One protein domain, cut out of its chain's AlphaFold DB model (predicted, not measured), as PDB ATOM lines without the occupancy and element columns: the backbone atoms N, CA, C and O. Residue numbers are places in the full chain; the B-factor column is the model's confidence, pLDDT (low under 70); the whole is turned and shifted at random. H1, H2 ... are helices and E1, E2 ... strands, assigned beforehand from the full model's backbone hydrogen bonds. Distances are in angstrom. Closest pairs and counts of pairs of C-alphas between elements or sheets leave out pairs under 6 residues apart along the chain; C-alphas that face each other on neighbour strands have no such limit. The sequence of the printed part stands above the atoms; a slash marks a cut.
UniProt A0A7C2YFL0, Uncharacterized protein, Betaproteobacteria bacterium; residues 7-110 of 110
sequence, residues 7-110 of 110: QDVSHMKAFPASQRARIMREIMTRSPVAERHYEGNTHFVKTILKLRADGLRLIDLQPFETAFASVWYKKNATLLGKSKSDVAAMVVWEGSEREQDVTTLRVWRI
ATOM      1  N   GLN A   7      -9.961 -28.785  36.989       94.25
ATOM      2  CA  GLN A   7     -10.998 -27.760  36.958       94.25
ATOM      3  C   GLN A   7     -10.891 -26.898  35.696       94.25
ATOM      4  O   GLN A   7     -11.919 -26.588  35.097       94.25
ATOM      5  N   ASP A   8      -9.681 -26.544  35.260       95.19
ATOM      6  CA  ASP A   8      -9.476 -25.812  34.005       95.19
ATOM      7  C   ASP A   8      -9.940 -26.653  32.808       95.19
ATOM      8  O   ASP A   8     -10.686 -26.174  31.956       95.19
ATOM      9  N   VAL A   9      -9.568 -27.938  32.784       94.75
ATOM     10  CA  VAL A   9      -9.981 -28.877  31.728       94.75
ATOM     11  C   VAL A   9     -11.500 -29.059  31.712       94.75
ATOM     12  O   VAL A   9     -12.106 -29.077  30.641       94.75
ATOM     13  N   SER A  10     -12.128 -29.181  32.883       95.94
ATOM     14  CA  SER A  10     -13.585 -29.293  33.001       95.94
ATOM     15  C   SER A  10     -14.291 -28.055  32.439       95.94
ATOM     16  O   SER A  10     -15.207 -28.195  31.630       95.94
ATOM     17  N   HIS A  11     -13.815 -26.853  32.782       94.44
ATOM     18  CA  HIS A  11     -14.352 -25.609  32.233       94.44
ATOM     19  C   HIS A  11     -14.192 -25.523  30.720       94.44
ATOM     20  O   HIS A  11     -15.165 -25.235  30.034       94.44
ATOM     21  N   MET A  12     -12.997 -25.812  30.206       96.69
ATOM     22  CA  MET A  12     -12.714 -25.781  28.774       96.69
ATOM     23  C   MET A  12     -13.643 -26.723  27.995       96.69
ATOM     24  O   MET A  12     -14.183 -26.341  26.958       96.69
ATOM     25  N   LYS A  13     -13.876 -27.938  28.511       96.75
ATOM     26  CA  LYS A  13     -14.788 -28.918  27.900       96.75
ATOM     27  C   LYS A  13     -16.253 -28.482  27.955       96.75
ATOM     28  O   LYS A  13     -16.990 -28.735  27.009       96.75
ATOM     29  N   ALA A  14     -16.670 -27.843  29.047       96.88
ATOM     30  CA  ALA A  14     -18.033 -27.345  29.221       96.88
ATOM     31  C   ALA A  14     -18.286 -25.998  28.516       96.88
ATOM     32  O   ALA A  14     -19.434 -25.555  28.433       96.88
ATOM     33  N   PHE A  15     -17.242 -25.320  28.033       96.81
ATOM     34  CA  PHE A  15     -17.375 -23.992  27.448       96.81
ATOM     35  C   PHE A  15     -18.123 -24.052  26.102       96.81
ATOM     36  O   PHE A  15     -17.747 -24.845  25.232       96.81
ATOM     37  N   PRO A  16     -19.159 -23.218  25.878       96.94
ATOM     38  CA  PRO A  16     -19.977 -23.312  24.672       96.94
ATOM     39  C   PRO A  16     -19.165 -23.114  23.386       96.94
ATOM     40  O   PRO A  16     -18.490 -22.096  23.208       96.94
ATOM     41  N   ALA A  17     -19.281 -24.058  22.447       95.94
ATOM     42  CA  ALA A  17     -18.507 -24.047  21.203       95.94
ATOM     43  C   ALA A  17     -18.747 -22.783  20.355       95.94
ATOM     44  O   ALA A  17     -17.799 -22.212  19.815       95.94
ATOM     45  N   SER A  18     -19.992 -22.298  20.287       96.44
ATOM     46  CA  SER A  18     -20.344 -21.063  19.572       96.44
ATOM     47  C   SER A  18     -19.688 -19.826  20.192       96.44
ATOM     48  O   SER A  18     -19.192 -18.953  19.476       96.44
ATOM     49  N   GLN A  19     -19.623 -19.764  21.524       96.25
ATOM     50  CA  GLN A  19     -18.973 -18.672  22.241       96.25
ATOM     51  C   GLN A  19     -17.454 -18.721  22.069       96.25
ATOM     52  O   GLN A  19     -16.848 -17.679  21.822       96.25
ATOM     53  N   ARG A  20     -16.847 -19.916  22.123       97.00
ATOM     54  CA  ARG A  20     -15.419 -20.107  21.826       97.00
ATOM     55  C   ARG A  20     -15.085 -19.618  20.422       97.00
ATOM     56  O   ARG A  20     -14.184 -18.805  20.269       97.00
ATOM     57  N   ALA A  21     -15.851 -20.042  19.416       96.94
ATOM     58  CA  ALA A  21     -15.639 -19.631  18.029       96.94
ATOM     59  C   ALA A  21     -15.732 -18.106  17.851       96.94
ATOM     60  O   ALA A  21     -14.915 -17.519  17.141       96.94
ATOM     61  N   ARG A  22     -16.684 -17.448  18.531       96.19
ATOM     62  CA  ARG A  22     -16.781 -15.982  18.548       96.19
ATOM     63  C   ARG A  22     -15.522 -15.344  19.134       96.19
ATOM     64  O   ARG A  22     -14.959 -14.459  18.507       96.19
ATOM     65  N   ILE A  23     -15.072 -15.798  20.305       96.38
ATOM     66  CA  ILE A  23     -13.892 -15.244  20.985       96.38
ATOM     67  C   ILE A  23     -12.628 -15.437  20.142       96.38
ATOM     68  O   ILE A  23     -11.873 -14.488  19.956       96.38
ATOM     69  N   MET A  24     -12.428 -16.629  19.576       96.75
ATOM     70  CA  MET A  24     -11.279 -16.899  18.710       96.75
ATOM     71  C   MET A  24     -11.291 -16.014  17.465       96.75
ATOM     72  O   MET A  24     -10.248 -15.500  17.076       96.75
ATOM     73  N   ARG A  25     -12.465 -15.770  16.865       96.56
ATOM     74  CA  ARG A  25     -12.586 -14.826  15.747       96.56
ATOM     75  C   ARG A  25     -12.125 -13.428  16.144       96.56
ATOM     76  O   ARG A  25     -11.353 -12.842  15.402       96.56
ATOM     77  N   GLU A  26     -12.551 -12.923  17.300       95.19
ATOM     78  CA  GLU A  26     -12.139 -11.599  17.788       95.19
ATOM     79  C   GLU A  26     -10.628 -11.514  18.047       95.19
ATOM     80  O   GLU A  26     -10.004 -10.515  17.702       95.19
ATOM     81  N   ILE A  27     -10.025 -12.575  18.593       95.44
ATOM     82  CA  ILE A  27      -8.567 -12.668  18.780       95.44
ATOM     83  C   ILE A  27      -7.830 -12.632  17.433       95.44
ATOM     84  O   ILE A  27      -6.795 -11.985  17.323       95.44
ATOM     85  N   MET A  28      -8.356 -13.310  16.407       94.00
ATOM     86  CA  MET A  28      -7.730 -13.378  15.080       94.00
ATOM     87  C   MET A  28      -7.902 -12.098  14.253       94.00
ATOM     88  O   MET A  28      -7.084 -11.831  13.379       94.00
ATOM     89  N   THR A  29      -8.968 -11.325  14.478       96.38
ATOM     90  CA  THR A  29      -9.295 -10.154  13.646       96.38
ATOM     91  C   THR A  29      -8.928  -8.819  14.283       96.38
ATOM     92  O   THR A  29      -8.919  -7.807  13.583       96.38
ATOM     93  N   ARG A  30      -8.636  -8.780  15.588       95.56
ATOM     94  CA  ARG A  30      -8.302  -7.546  16.310       95.56
ATOM     95  C   ARG A  30      -6.929  -7.625  16.956       95.56
ATOM     96  O   ARG A  30      -6.536  -8.654  17.500       95.56
ATOM     97  N   SER A  31      -6.235  -6.492  16.996       96.00
ATOM     98  CA  SER A  31      -5.014  -6.352  17.791       96.00
ATOM     99  C   SER A  31      -5.325  -6.407  19.294       96.00
ATOM    100  O   SER A  31      -6.374  -5.908  19.721       96.00
ATOM    101  N   PRO A  32      -4.430  -6.985  20.117       97.06
ATOM    102  CA  PRO A  32      -4.591  -6.956  21.561       97.06
ATOM    103  C   PRO A  32      -4.522  -5.515  22.083       97.06
ATOM    104  O   PRO A  32      -3.763  -4.687  21.587       97.06
ATOM    105  N   VAL A  33      -5.288  -5.222  23.134       96.56
ATOM    106  CA  VAL A  33      -5.212  -3.934  23.845       96.56
ATOM    107  C   VAL A  33      -3.986  -3.846  24.756       96.56
ATOM    108  O   VAL A  33      -3.643  -2.763  25.226       96.56
ATOM    109  N   ALA A  34      -3.353  -4.984  25.052       96.50
ATOM    110  CA  ALA A  34      -2.098  -5.059  25.783       96.50
ATOM    111  C   ALA A  34      -1.316  -6.320  25.402       96.50
ATOM    112  O   ALA A  34      -1.893  -7.401  25.272       96.50
ATOM    113  N   GLU A  35       0.003  -6.176  25.310       97.62
ATOM    114  CA  GLU A  35       0.962  -7.259  25.093       97.62
ATOM    115  C   GLU A  35       2.127  -7.113  26.079       97.62
ATOM    116  O   GLU A  35       2.549  -5.994  26.410       97.62
ATOM    117  N   ARG A  36       2.589  -8.239  26.623       96.75
ATOM    118  CA  ARG A  36       3.713  -8.321  27.560       96.75
ATOM    119  C   ARG A  36       4.539  -9.560  27.254       96.75
ATOM    120  O   ARG A  36       3.970 -10.640  27.112       96.75
ATOM    121  N   HIS A  37       5.854  -9.392  27.245       95.44
ATOM    122  CA  HIS A  37       6.823 -10.476  27.130       95.44
ATOM    123  C   HIS A  37       7.563 -10.600  28.453       95.44
ATOM    124  O   HIS A  37       7.939  -9.592  29.057       95.44
ATOM    125  N   TYR A  38       7.727 -11.831  28.913       92.75
ATOM    126  CA  TYR A  38       8.468 -12.139  30.119       92.75
ATOM    127  C   TYR A  38       9.508 -13.205  29.807       92.75
ATOM    128  O   TYR A  38       9.155 -14.289  29.345       92.75
ATOM    129  N   GLU A  39      10.764 -12.891  30.091       91.12
ATOM    130  CA  GLU A  39      11.893 -13.802  29.937       91.12
ATOM    131  C   GLU A  39      12.114 -14.579  31.238       91.12
ATOM    132  O   GLU A  39      12.048 -14.021  32.336       91.12
ATOM    133  N   GLY A  40      12.350 -15.883  31.118       86.81
ATOM    134  CA  GLY A  40      12.650 -16.778  32.224       86.81
ATOM    135  C   GLY A  40      11.572 -17.834  32.486       86.81
ATOM    136  O   GLY A  40      10.367 -17.634  32.322       86.81
ATOM    137  N   ASN A  41      12.020 -18.970  33.015       81.69
ATOM    138  CA  ASN A  41      11.248 -20.214  33.139       81.69
ATOM    139  C   ASN A  41      10.092 -20.202  34.162       81.69
ATOM    140  O   ASN A  41       9.277 -21.122  34.195       81.69
ATOM    141  N   THR A  42       9.973 -19.174  35.012       85.62
ATOM    142  CA  THR A  42       8.894 -19.110  36.024       85.62
ATOM    143  C   THR A  42       7.674 -18.302  35.584       85.62
ATOM    144  O   THR A  42       6.620 -18.370  36.228       85.62
ATOM    145  N   HIS A  43       7.793 -17.511  34.515       90.69
ATOM    146  CA  HIS A  43       6.762 -16.543  34.144       90.69
ATOM    147  C   HIS A  43       5.494 -17.190  33.608       90.69
ATOM    148  O   HIS A  43       4.400 -16.690  33.881       90.69
ATOM    149  N   PHE A  44       5.621 -18.335  32.945       89.38
ATOM    150  CA  PHE A  44       4.481 -19.090  32.452       89.38
ATOM    151  C   PHE A  44       3.541 -19.492  33.593       89.38
ATOM    152  O   PHE A  44       2.377 -19.086  33.623       89.38
ATOM    153  N   VAL A  45       4.070 -20.188  34.606       90.62
ATOM    154  CA  VAL A  45       3.289 -20.633  35.772       90.62
ATOM    155  C   VAL A  45       2.665 -19.445  36.501       90.62
ATOM    156  O   VAL A  45       1.468 -19.453  36.792       90.62
ATOM    157  N   LYS A  46       3.452 -18.391  36.759       94.12
ATOM    158  CA  LYS A  46       2.969 -17.177  37.438       94.12
ATOM    159  C   LYS A  46       1.833 -16.503  36.668       94.12
ATOM    160  O   LYS A  46       0.862 -16.062  37.282       94.12
ATOM    161  N   THR A  47       1.927 -16.452  35.341       95.25
ATOM    162  CA  THR A  47       0.898 -15.854  34.483       95.25
ATOM    163  C   THR A  47      -0.405 -16.642  34.569       95.25
ATOM    164  O   THR A  47      -1.451 -16.047  34.822       95.25
ATOM    165  N   ILE A  48      -0.353 -17.973  34.465       94.81
ATOM    166  CA  ILE A  48      -1.540 -18.834  34.590       94.81
ATOM    167  C   ILE A  48      -2.204 -18.679  35.966       94.81
ATOM    168  O   ILE A  48      -3.422 -18.516  36.058       94.81
ATOM    169  N   LEU A  49      -1.412 -18.663  37.045       94.69
ATOM    170  CA  LEU A  49      -1.929 -18.450  38.401       94.69
ATOM    171  C   LEU A  49      -2.616 -17.088  38.549       94.69
ATOM    172  O   LEU A  49      -3.684 -17.008  39.155       94.69
ATOM    173  N   LYS A  50      -2.039 -16.036  37.960       95.31
ATOM    174  CA  LYS A  50      -2.623 -14.693  37.979       95.31
ATOM    175  C   LYS A  50      -3.944 -14.630  37.215       95.31
ATOM    176  O   LYS A  50      -4.916 -14.118  37.758       95.31
ATOM    177  N   LEU A  51      -4.021 -15.204  36.011       95.81
ATOM    178  CA  LEU A  51      -5.271 -15.239  35.240       95.81
ATOM    179  C   LEU A  51      -6.393 -15.945  36.010       95.81
ATOM    180  O   LEU A  51      -7.529 -15.466  36.022       95.81
ATOM    181  N   ARG A  52      -6.066 -17.043  36.703       95.12
ATOM    182  CA  ARG A  52      -7.019 -17.754  37.562       95.12
ATOM    183  C   ARG A  52      -7.465 -16.892  38.747       95.12
ATOM    184  O   ARG A  52      -8.663 -16.816  39.013       95.12
ATOM    185  N   ALA A  53      -6.532 -16.220  39.428       94.75
ATOM    186  CA  ALA A  53      -6.842 -15.306  40.531       94.75
ATOM    187  C   ALA A  53      -7.716 -14.119  40.080       94.75
ATOM    188  O   ALA A  53      -8.627 -13.711  40.798       94.75
ATOM    189  N   ASP A  54      -7.515 -13.638  38.851       93.75
ATOM    190  CA  ASP A  54      -8.319 -12.583  38.226       93.75
ATOM    191  C   ASP A  54      -9.705 -13.082  37.750       93.75
ATOM    192  O   ASP A  54     -10.546 -12.296  37.291       93.75
ATOM    193  N   GLY A  55      -9.978 -14.385  37.885       94.56
ATOM    194  CA  GLY A  55     -11.255 -15.023  37.574       94.56
ATOM    195  C   GLY A  55     -11.447 -15.378  36.099       94.56
ATOM    196  O   GLY A  55     -12.578 -15.667  35.697       94.56
ATOM    197  N   LEU A  56     -10.385 -15.348  35.287       96.56
ATOM    198  CA  LEU A  56     -10.439 -15.892  33.936       96.56
ATOM    199  C   LEU A  56     -10.438 -17.419  33.993       96.56
ATOM    200  O   LEU A  56      -9.819 -18.037  34.860       96.56
ATOM    201  N   ARG A  57     -11.135 -18.034  33.040       97.06
ATOM    202  CA  ARG A  57     -11.257 -19.489  32.923       97.06
ATOM    203  C   ARG A  57     -10.710 -19.946  31.581       97.06
ATOM    204  O   ARG A  57     -10.897 -19.253  30.583       97.06
ATOM    205  N   LEU A  58     -10.048 -21.099  31.569       97.50
ATOM    206  CA  LEU A  58      -9.514 -21.707  30.354       97.50
ATOM    207  C   LEU A  58     -10.656 -22.061  29.391       97.50
ATOM    208  O   LEU A  58     -11.638 -22.685  29.800       97.50
ATOM    209  N   ILE A  59     -10.518 -21.676  28.123       97.81
ATOM    210  CA  ILE A  59     -11.495 -21.977  27.064       97.81
ATOM    211  C   ILE A  59     -10.889 -22.682  25.853       97.81
ATOM    212  O   ILE A  59     -11.636 -23.290  25.086       97.81
ATOM    213  N   ASP A  60      -9.570 -22.611  25.686       96.50
ATOM    214  CA  ASP A  60      -8.846 -23.311  24.628       96.50
ATOM    215  C   ASP A  60      -7.409 -23.606  25.059       96.50
ATOM    216  O   ASP A  60      -6.803 -22.830  25.806       96.50
ATOM    217  N   LEU A  61      -6.879 -24.731  24.584       94.00
ATOM    218  CA  LEU A  61      -5.541 -25.214  24.893       94.00
ATOM    219  C   LEU A  61      -4.920 -25.839  23.647       94.00
ATOM    220  O   LEU A  61      -5.472 -26.793  23.101       94.00
ATOM    221  N   GLN A  62      -3.762 -25.333  23.235       90.19
ATOM    222  CA  GLN A  62      -3.049 -25.780  22.043       90.19
ATOM    223  C   GLN A  62      -1.617 -26.164  22.427       90.19
ATOM    224  O   GLN A  62      -0.770 -25.286  22.619       90.19
ATOM    225  N   PRO A  63      -1.343 -27.466  22.608       85.56
ATOM    226  CA  PRO A  63       0.019 -27.946  22.764       85.56
ATOM    227  C   PRO A  63       0.730 -27.963  21.402       85.56
ATOM    228  O   PRO A  63       0.171 -28.436  20.414       85.56
ATOM    229  N   PHE A  64       1.971 -27.490  21.373       82.25
ATOM    230  CA  PHE A  64       2.920 -27.670  20.274       82.25
ATOM    231  C   PHE A  64       4.145 -28.432  20.798       82.25
ATOM    232  O   PHE A  64       4.265 -28.672  21.997       82.25
ATOM    233  N   GLU A  65       5.048 -28.837  19.906       77.50
ATOM    234  CA  GLU A  65       6.214 -29.656  20.266       77.50
ATOM    235  C   GLU A  65       7.141 -28.958  21.278       77.50
ATOM    236  O   GLU A  65       7.526 -29.556  22.278       77.50
ATOM    237  N   THR A  66       7.425 -27.672  21.063       79.81
ATOM    238  CA  THR A  66       8.309 -26.847  21.912       79.81
ATOM    239  C   THR A  66       7.619 -25.602  22.471       79.81
ATOM    240  O   THR A  66       8.243 -24.756  23.110       79.81
ATOM    241  N   ALA A  67       6.316 -25.469  22.234       84.31
ATOM    242  CA  ALA A  67       5.544 -24.309  22.637       84.31
ATOM    243  C   ALA A  67       4.168 -24.716  23.155       84.31
ATOM    244  O   ALA A  67       3.661 -25.814  22.931       84.31
ATOM    245  N   PHE A  68       3.537 -23.798  23.859       87.56
ATOM    246  CA  PHE A  68       2.236 -23.999  24.458       87.56
ATOM    247  C   PHE A  68       1.432 -22.716  24.323       87.56
ATOM    248  O   PHE A  68       1.897 -21.654  24.730       87.56
ATOM    249  N   ALA A  69       0.204 -22.805  23.815       92.94
ATOM    250  CA  ALA A  69      -0.732 -21.691  23.831       92.94
ATOM    251  C   ALA A  69      -1.993 -22.045  24.625       92.94
ATOM    252  O   ALA A  69      -2.534 -23.147  24.542       92.94
ATOM    253  N   SER A  70      -2.487 -21.085  25.401       95.94
ATOM    254  CA  SER A  70      -3.760 -21.208  26.112       95.94
ATOM    255  C   SER A  70      -4.564 -19.925  26.004       95.94
ATOM    256  O   SER A  70      -4.010 -18.826  26.085       95.94
ATOM    257  N   VAL A  71      -5.878 -20.069  25.851       97.50
ATOM    258  CA  VAL A  71      -6.814 -18.947  25.788       97.50
ATOM    259  C   VAL A  71      -7.722 -18.981  27.005       97.50
ATOM    260  O   VAL A  71      -8.343 -19.995  27.330       97.50
ATOM    261  N   TRP A  72      -7.809 -17.837  27.666       98.00
ATOM    262  CA  TRP A  72      -8.530 -17.618  28.906       98.00
ATOM    263  C   TRP A  72      -9.573 -16.534  28.699       98.00
ATOM    264  O   TRP A  72      -9.321 -15.542  28.018       98.00
ATOM    265  N   TYR A  73     -10.743 -16.696  29.304       97.62
ATOM    266  CA  TYR A  73     -11.847 -15.764  29.131       97.62
ATOM    267  C   TYR A  73     -12.557 -15.470  30.445       97.62
ATOM    268  O   TYR A  73     -12.756 -16.345  31.293       97.62
ATOM    269  N   LYS A  74     -12.970 -14.214  30.593       95.12
ATOM    270  CA  LYS A  74     -13.828 -13.735  31.668       95.12
ATOM    271  C   LYS A  74     -14.945 -12.901  31.072       95.12
ATOM    272  O   LYS A  74     -14.707 -11.838  30.500       95.12
ATOM    273  N   LYS A  75     -16.172 -13.370  31.285       91.25
ATOM    274  CA  LYS A  75     -17.365 -12.562  31.063       91.25
ATOM    275  C   LYS A  75     -17.428 -11.492  32.146       91.25
ATOM    276  O   LYS A  75     -17.392 -11.827  33.332       91.25
ATOM    277  N   ASN A  76     -17.516 -10.225  31.762       84.56
ATOM    278  CA  ASN A  76     -17.734  -9.162  32.735       84.56
ATOM    279  C   ASN A  76     -19.239  -8.927  32.902       84.56
ATOM    280  O   ASN A  76     -19.991  -8.841  31.936       84.56
ATOM    281  N   ALA A  77     -19.695  -8.861  34.152       64.06
ATOM    282  CA  ALA A  77     -21.080  -8.531  34.448       64.06
ATOM    283  C   ALA A  77     -21.289  -7.015  34.338       64.06
ATOM    284  O   ALA A  77     -20.480  -6.222  34.827       64.06
ATOM    285  N   THR A  78     -22.401  -6.614  33.733       59.81
ATOM    286  CA  THR A  78     -22.937  -5.262  33.854       59.81
ATOM    287  C   THR A  78     -23.418  -5.057  35.288       59.81
ATOM    288  O   THR A  78     -24.410  -5.645  35.707       59.81
ATOM    289  N   LEU A  79     -22.732  -4.206  36.048       51.12
ATOM    290  CA  LEU A  79     -23.270  -3.650  37.289       51.12
ATOM    291  C   LEU A  79     -23.544  -2.161  37.054       51.12
ATOM    292  O   LEU A  79     -22.654  -1.432  36.616       51.12
ATOM    293  N   LEU A  80     -24.772  -1.720  37.340       60.69
ATOM    294  CA  LEU A  80     -25.196  -0.309  37.307       60.69
ATOM    295  C   LEU A  80     -25.094   0.377  35.927       60.69
ATOM    296  O   LEU A  80     -24.665   1.522  35.819       60.69
ATOM    297  N   GLY A  81     -25.478  -0.315  34.849       57.34
ATOM    298  CA  GLY A  81     -25.663   0.304  33.524       57.34
ATOM    299  C   GLY A  81     -24.384   0.648  32.748       57.34
ATOM    300  O   GLY A  81     -24.471   1.032  31.585       57.34
ATOM    301  N   LYS A  82     -23.189   0.453  33.324       58.50
ATOM    302  CA  LYS A  82     -21.919   0.534  32.583       58.50
ATOM    303  C   LYS A  82     -21.503  -0.858  32.113       58.50
ATOM    304  O   LYS A  82     -21.117  -1.710  32.911       58.50
ATOM    305  N   SER A  83     -21.585  -1.078  30.802       59.97
ATOM    306  CA  SER A  83     -21.009  -2.248  30.134       59.97
ATOM    307  C   SER A  83     -19.497  -2.274  30.362       59.97
ATOM    308  O   SER A  83     -18.782  -1.375  29.919       59.97
ATOM    309  N   LYS A  84     -19.003  -3.283  31.086       73.44
ATOM    310  CA  LYS A  84     -17.587  -3.656  31.035       73.44
ATOM    311  C   LYS A  84     -17.454  -4.712  29.945       73.44
ATOM    312  O   LYS A  84     -18.105  -5.746  30.049       73.44
ATOM    313  N   SER A  85     -16.625  -4.445  28.937       85.06
ATOM    314  CA  SER A  85     -16.293  -5.417  27.888       85.06
ATOM    315  C   SER A  85     -15.804  -6.722  28.500       85.06
ATOM    316  O   SER A  85     -15.123  -6.701  29.532       85.06
ATOM    317  N   ASP A  86     -16.113  -7.839  27.857       92.88
ATOM    318  CA  ASP A  86     -15.540  -9.120  28.232       92.88
ATOM    319  C   ASP A  86     -14.020  -9.089  28.029       92.88
ATOM    320  O   ASP A  86     -13.483  -8.266  27.282       92.88
ATOM    321  N   VAL A  87     -13.301  -9.981  28.706       95.38
ATOM    322  CA  VAL A  87     -11.843 -10.071  28.587       95.38
ATOM    323  C   VAL A  87     -11.465 -11.435  28.046       95.38
ATOM    324  O   VAL A  87     -11.881 -12.455  28.596       95.38
ATOM    325  N   ALA A  88     -10.634 -11.442  27.009       97.50
ATOM    326  CA  ALA A  88      -9.886 -12.621  26.597       97.50
ATOM    327  C   ALA A  88      -8.389 -12.378  26.793       97.50
ATOM    328  O   ALA A  88      -7.899 -11.270  26.575       97.50
ATOM    329  N   ALA A  89      -7.668 -13.413  27.202       97.94
ATOM    330  CA  ALA A  89      -6.224 -13.401  27.336       97.94
ATOM    331  C   ALA A  89      -5.637 -14.645  26.676       97.94
ATOM    332  O   ALA A  89      -6.145 -15.747  26.870       97.94
ATOM    333  N   MET A  90      -4.562 -14.468  25.919       97.44
ATOM    334  CA  MET A  90      -3.792 -15.560  25.339       97.44
ATOM    335  C   MET A  90      -2.419 -15.581  25.994       97.44
ATOM    336  O   MET A  90      -1.738 -14.556  26.032       97.44
ATOM    337  N   VAL A  91      -2.034 -16.744  26.505       96.25
ATOM    338  CA  VAL A  91      -0.688 -17.005  27.017       96.25
ATOM    339  C   VAL A  91      -0.011 -17.943  26.043       96.25
ATOM    340  O   VAL A  91      -0.515 -19.044  25.824       96.25
ATOM    341  N   VAL A  92       1.113 -17.506  25.490       94.62
ATOM    342  CA  VAL A  92       2.022 -18.327  24.694       94.62
ATOM    343  C   VAL A  92       3.296 -18.510  25.506       94.62
ATOM    344  O   VAL A  92       3.851 -17.534  26.002       94.62
ATOM    345  N   TRP A  93       3.721 -19.751  25.686       92.44
ATOM    346  CA  TRP A  93       5.024 -20.101  26.231       92.44
ATOM    347  C   TRP A  93       5.825 -20.795  25.141       92.44
ATOM    348  O   TRP A  93       5.324 -21.725  24.512       92.44
ATOM    349  N   GLU A  94       7.042 -20.328  24.922       89.25
ATOM    350  CA  GLU A  94       7.987 -20.878  23.958       89.25
ATOM    351  C   GLU A  94       9.211 -21.331  24.748       89.25
ATOM    352  O   GLU A  94       9.904 -20.512  25.361       89.25
ATOM    353  N   GLY A  95       9.426 -22.647  24.791       80.94
ATOM    354  CA  GLY A  95      10.614 -23.237  25.389       80.94
ATOM    355  C   GLY A  95      11.787 -23.136  24.420       80.94
ATOM    356  O   GLY A  95      11.642 -23.424  23.231       80.94
ATOM    357  N   SER A  96      12.954 -22.744  24.927       70.81
ATOM    358  CA  SER A  96      14.193 -22.702  24.146       70.81
ATOM    359  C   SER A  96      15.247 -23.596  24.788       70.81
ATOM    360  O   SER A  96      15.502 -23.507  25.983       70.81
ATOM    361  N   GLU A  97      15.895 -24.451  23.994       66.12
ATOM    362  CA  GLU A  97      17.008 -25.285  24.476       66.12
ATOM    363  C   GLU A  97      18.293 -24.477  24.724       66.12
ATOM    364  O   GLU A  97      19.215 -24.960  25.381       66.12
ATOM    365  N   ARG A  98      18.388 -23.263  24.163       62.22
ATOM    366  CA  ARG A  98      19.614 -22.443  24.154       62.22
ATOM    367  C   ARG A  98      19.458 -21.080  24.821       62.22
ATOM    368  O   ARG A  98      20.461 -20.479  25.194       62.22
ATOM    369  N   GLU A  99      18.230 -20.594  24.962       70.12
ATOM    370  CA  GLU A  99      17.901 -19.281  25.521       70.12
ATOM    371  C   GLU A  99      16.970 -19.422  26.731       70.12
ATOM    372  O   GLU A  99      16.598 -20.525  27.127       70.12
ATOM    373  N   GLN A 100      16.602 -18.300  27.348       78.00
ATOM    374  CA  GLN A 100      15.581 -18.311  28.390       78.00
ATOM    375  C   GLN A 100      14.198 -18.510  27.769       78.00
ATOM    376  O   GLN A 100      13.879 -17.893  26.756       78.00
ATOM    377  N   ASP A 101      13.364 -19.323  28.417       85.88
ATOM    378  CA  ASP A 101      11.949 -19.448  28.071       85.88
ATOM    379  C   ASP A 101      11.277 -18.078  27.957       85.88
ATOM    380  O   ASP A 101      11.464 -17.210  28.818       85.88
ATOM    381  N   VAL A 102      10.417 -17.913  26.955       91.44
ATOM    382  CA  VAL A 102       9.641 -16.685  26.774       91.44
ATOM    383  C   VAL A 102       8.173 -16.973  27.043       91.44
ATOM    384  O   VAL A 102       7.581 -17.910  26.516       91.44
ATOM    385  N   THR A 103       7.559 -16.147  27.889       94.56
ATOM    386  CA  THR A 103       6.106 -16.116  28.083       94.56
ATOM    387  C   THR A 103       5.544 -14.827  27.506       94.56
ATOM    388  O   THR A 103       5.801 -13.743  28.029       94.56
ATOM    389  N   THR A 104       4.713 -14.940  26.477       96.56
ATOM    390  CA  THR A 104       3.972 -13.823  25.892       96.56
ATOM    391  C   THR A 104       2.522 -13.844  26.375       96.56
ATOM    392  O   THR A 104       1.798 -14.819  26.182       96.56
ATOM    393  N   LEU A 105       2.078 -12.748  26.994       97.44
ATOM    394  CA  LEU A 105       0.686 -12.512  27.382       97.44
ATOM    395  C   LEU A 105       0.083 -11.426  26.491       97.44
ATOM    396  O   LEU A 105       0.536 -10.281  26.511       97.44
ATOM    397  N   ARG A 106      -0.997 -11.761  25.788       98.25
ATOM    398  CA  ARG A 106      -1.817 -10.818  25.016       98.25
ATOM    399  C   ARG A 106      -3.219 -10.729  25.601       98.25
ATOM    400  O   ARG A 106      -3.765 -11.742  26.031       98.25
ATOM    401  N   VAL A 107      -3.803  -9.534  25.627       97.19
ATOM    402  CA  VAL A 107      -5.127  -9.279  26.219       97.19
ATOM    403  C   VAL A 107      -6.016  -8.510  25.246       97.19
ATOM    404  O   VAL A 107      -5.585  -7.520  24.663       97.19
ATOM    405  N   TRP A 108      -7.281  -8.915  25.138       96.81
ATOM    406  CA  TRP A 108      -8.323  -8.273  24.337       96.81
ATOM    407  C   TRP A 108      -9.506  -7.853  25.209       96.81
ATOM    408  O   TRP A 108      -9.832  -8.506  26.205       96.81
ATOM    409  N   ARG A 109     -10.177  -6.775  24.792       92.75
ATOM    410  CA  ARG A 109     -11.519  -6.405  25.258       92.75
ATOM    411  C   ARG A 109     -12.516  -6.780  24.163       92.75
ATOM    412  O   ARG A 109     -12.403  -6.262  23.052       92.75
ATOM    413  N   ILE A 110     -13.431  -7.695  24.477       88.94
ATOM    414  CA  ILE A 110     -14.422  -8.283  23.560       88.94
ATOM    415  C   ILE A 110     -15.818  -7.743  23.859       88.94
ATOM    416  O   ILE A 110     -16.148  -7.564  25.055       88.94
TER     417      ILE A 110
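What this domain is: This is residues 7 to 110 of the 110 residues of an uncharacterized protein of Betaproteobacteria bacterium (UniProt A0A7C2YFL0). A twisted sheet of five strands forms a slab, with H3 running along the strands over one face and H2 crossing them over the other, while H1 sits beside edge strand E2 at the sheet's level. At one end of the slab, residues 78 to 83 of the loop from E3 to E4 stick out. The printed part has 104 residues, with three named helices and five named strands in the order H1 H2 E1 H3 E2 E3 E4 E5. The sheet's order is E1 E5 E4 E3 E2, antiparallel throughout, and the class is mixed, helices and strands. The whole is compact, with a radius of gyration of the C-alphas of 14.3 A, and its outline is elongated, 51 by 27 by 26 A.

Where its parts are: Look first at the sheet: E1 is residues 34 to 39, 17.0 A; E5 residues 102 to 109, 23.6 A; E4 residues 87 to 94, 23.1 A; E3 residues 67 to 74, 23.8 A; and E2 residues 57 to 63, 17.4 A. E5 ends at C-alpha 109, (-11.519, -6.405, 25.258). Find C-alpha 7 at (-10.998, -27.760, 36.958), where H1, residues 7 to 14, begins. H2 is residues 17 to 29, 18.3 A. H3, residues 43 to 53, begins at C-alpha 43, (6.762, -16.543, 34.144), and is 15.1 A long.

How they stand to each other: Start at edge strand E1, antiparallel to E5 at 168 degrees, with N 36 and O 105 at 2.9 A, within hydrogen-bond range. E2 E3 E4 E5 form a meander, each strand the antiparallel neighbour of the one before, and each successive pair is a hairpin. Within range are N 90 and O 106 between E4 and E5 at 2.8 A, N 72 and O 89 between E3 and E4 at 2.8 A, and N 62 and O 69 between E2 and E3 at 2.8 A. H2 and H3 lie on opposite faces, giving three layers, helices on both faces of a sheet. H3, at a height of 8.2 A over the sheet, runs along the strands, at 15 degrees to E4 on the local plane; Phe 44 and Thr 103 are its closest C-alphas to E5, 5.5 A. H2, at a height of 9.2 A, runs across the strands, at 70 degrees to E4 on the local plane; Ile 23 and Ala 88 are their closest C-alphas, 7.4 A. H1 is at the sheet's level, its closest C-alphas to E2 being Met 12 and Ile 59, 4.3 A. H1, H2 and H3 have every O i to N i+4 pair within hydrogen-bond range.

The domain as a whole: The two C-alphas farthest apart are those of Leu 80 and Arg 98, 51.7 A. The printed part has no cut and ends at residue 110, the chain's last. The link from E3 to E4 is long, 12 residues. The mean pLDDT of the printed part is 89.9, and residues 77 to 83 and 97 to 98 are under 70.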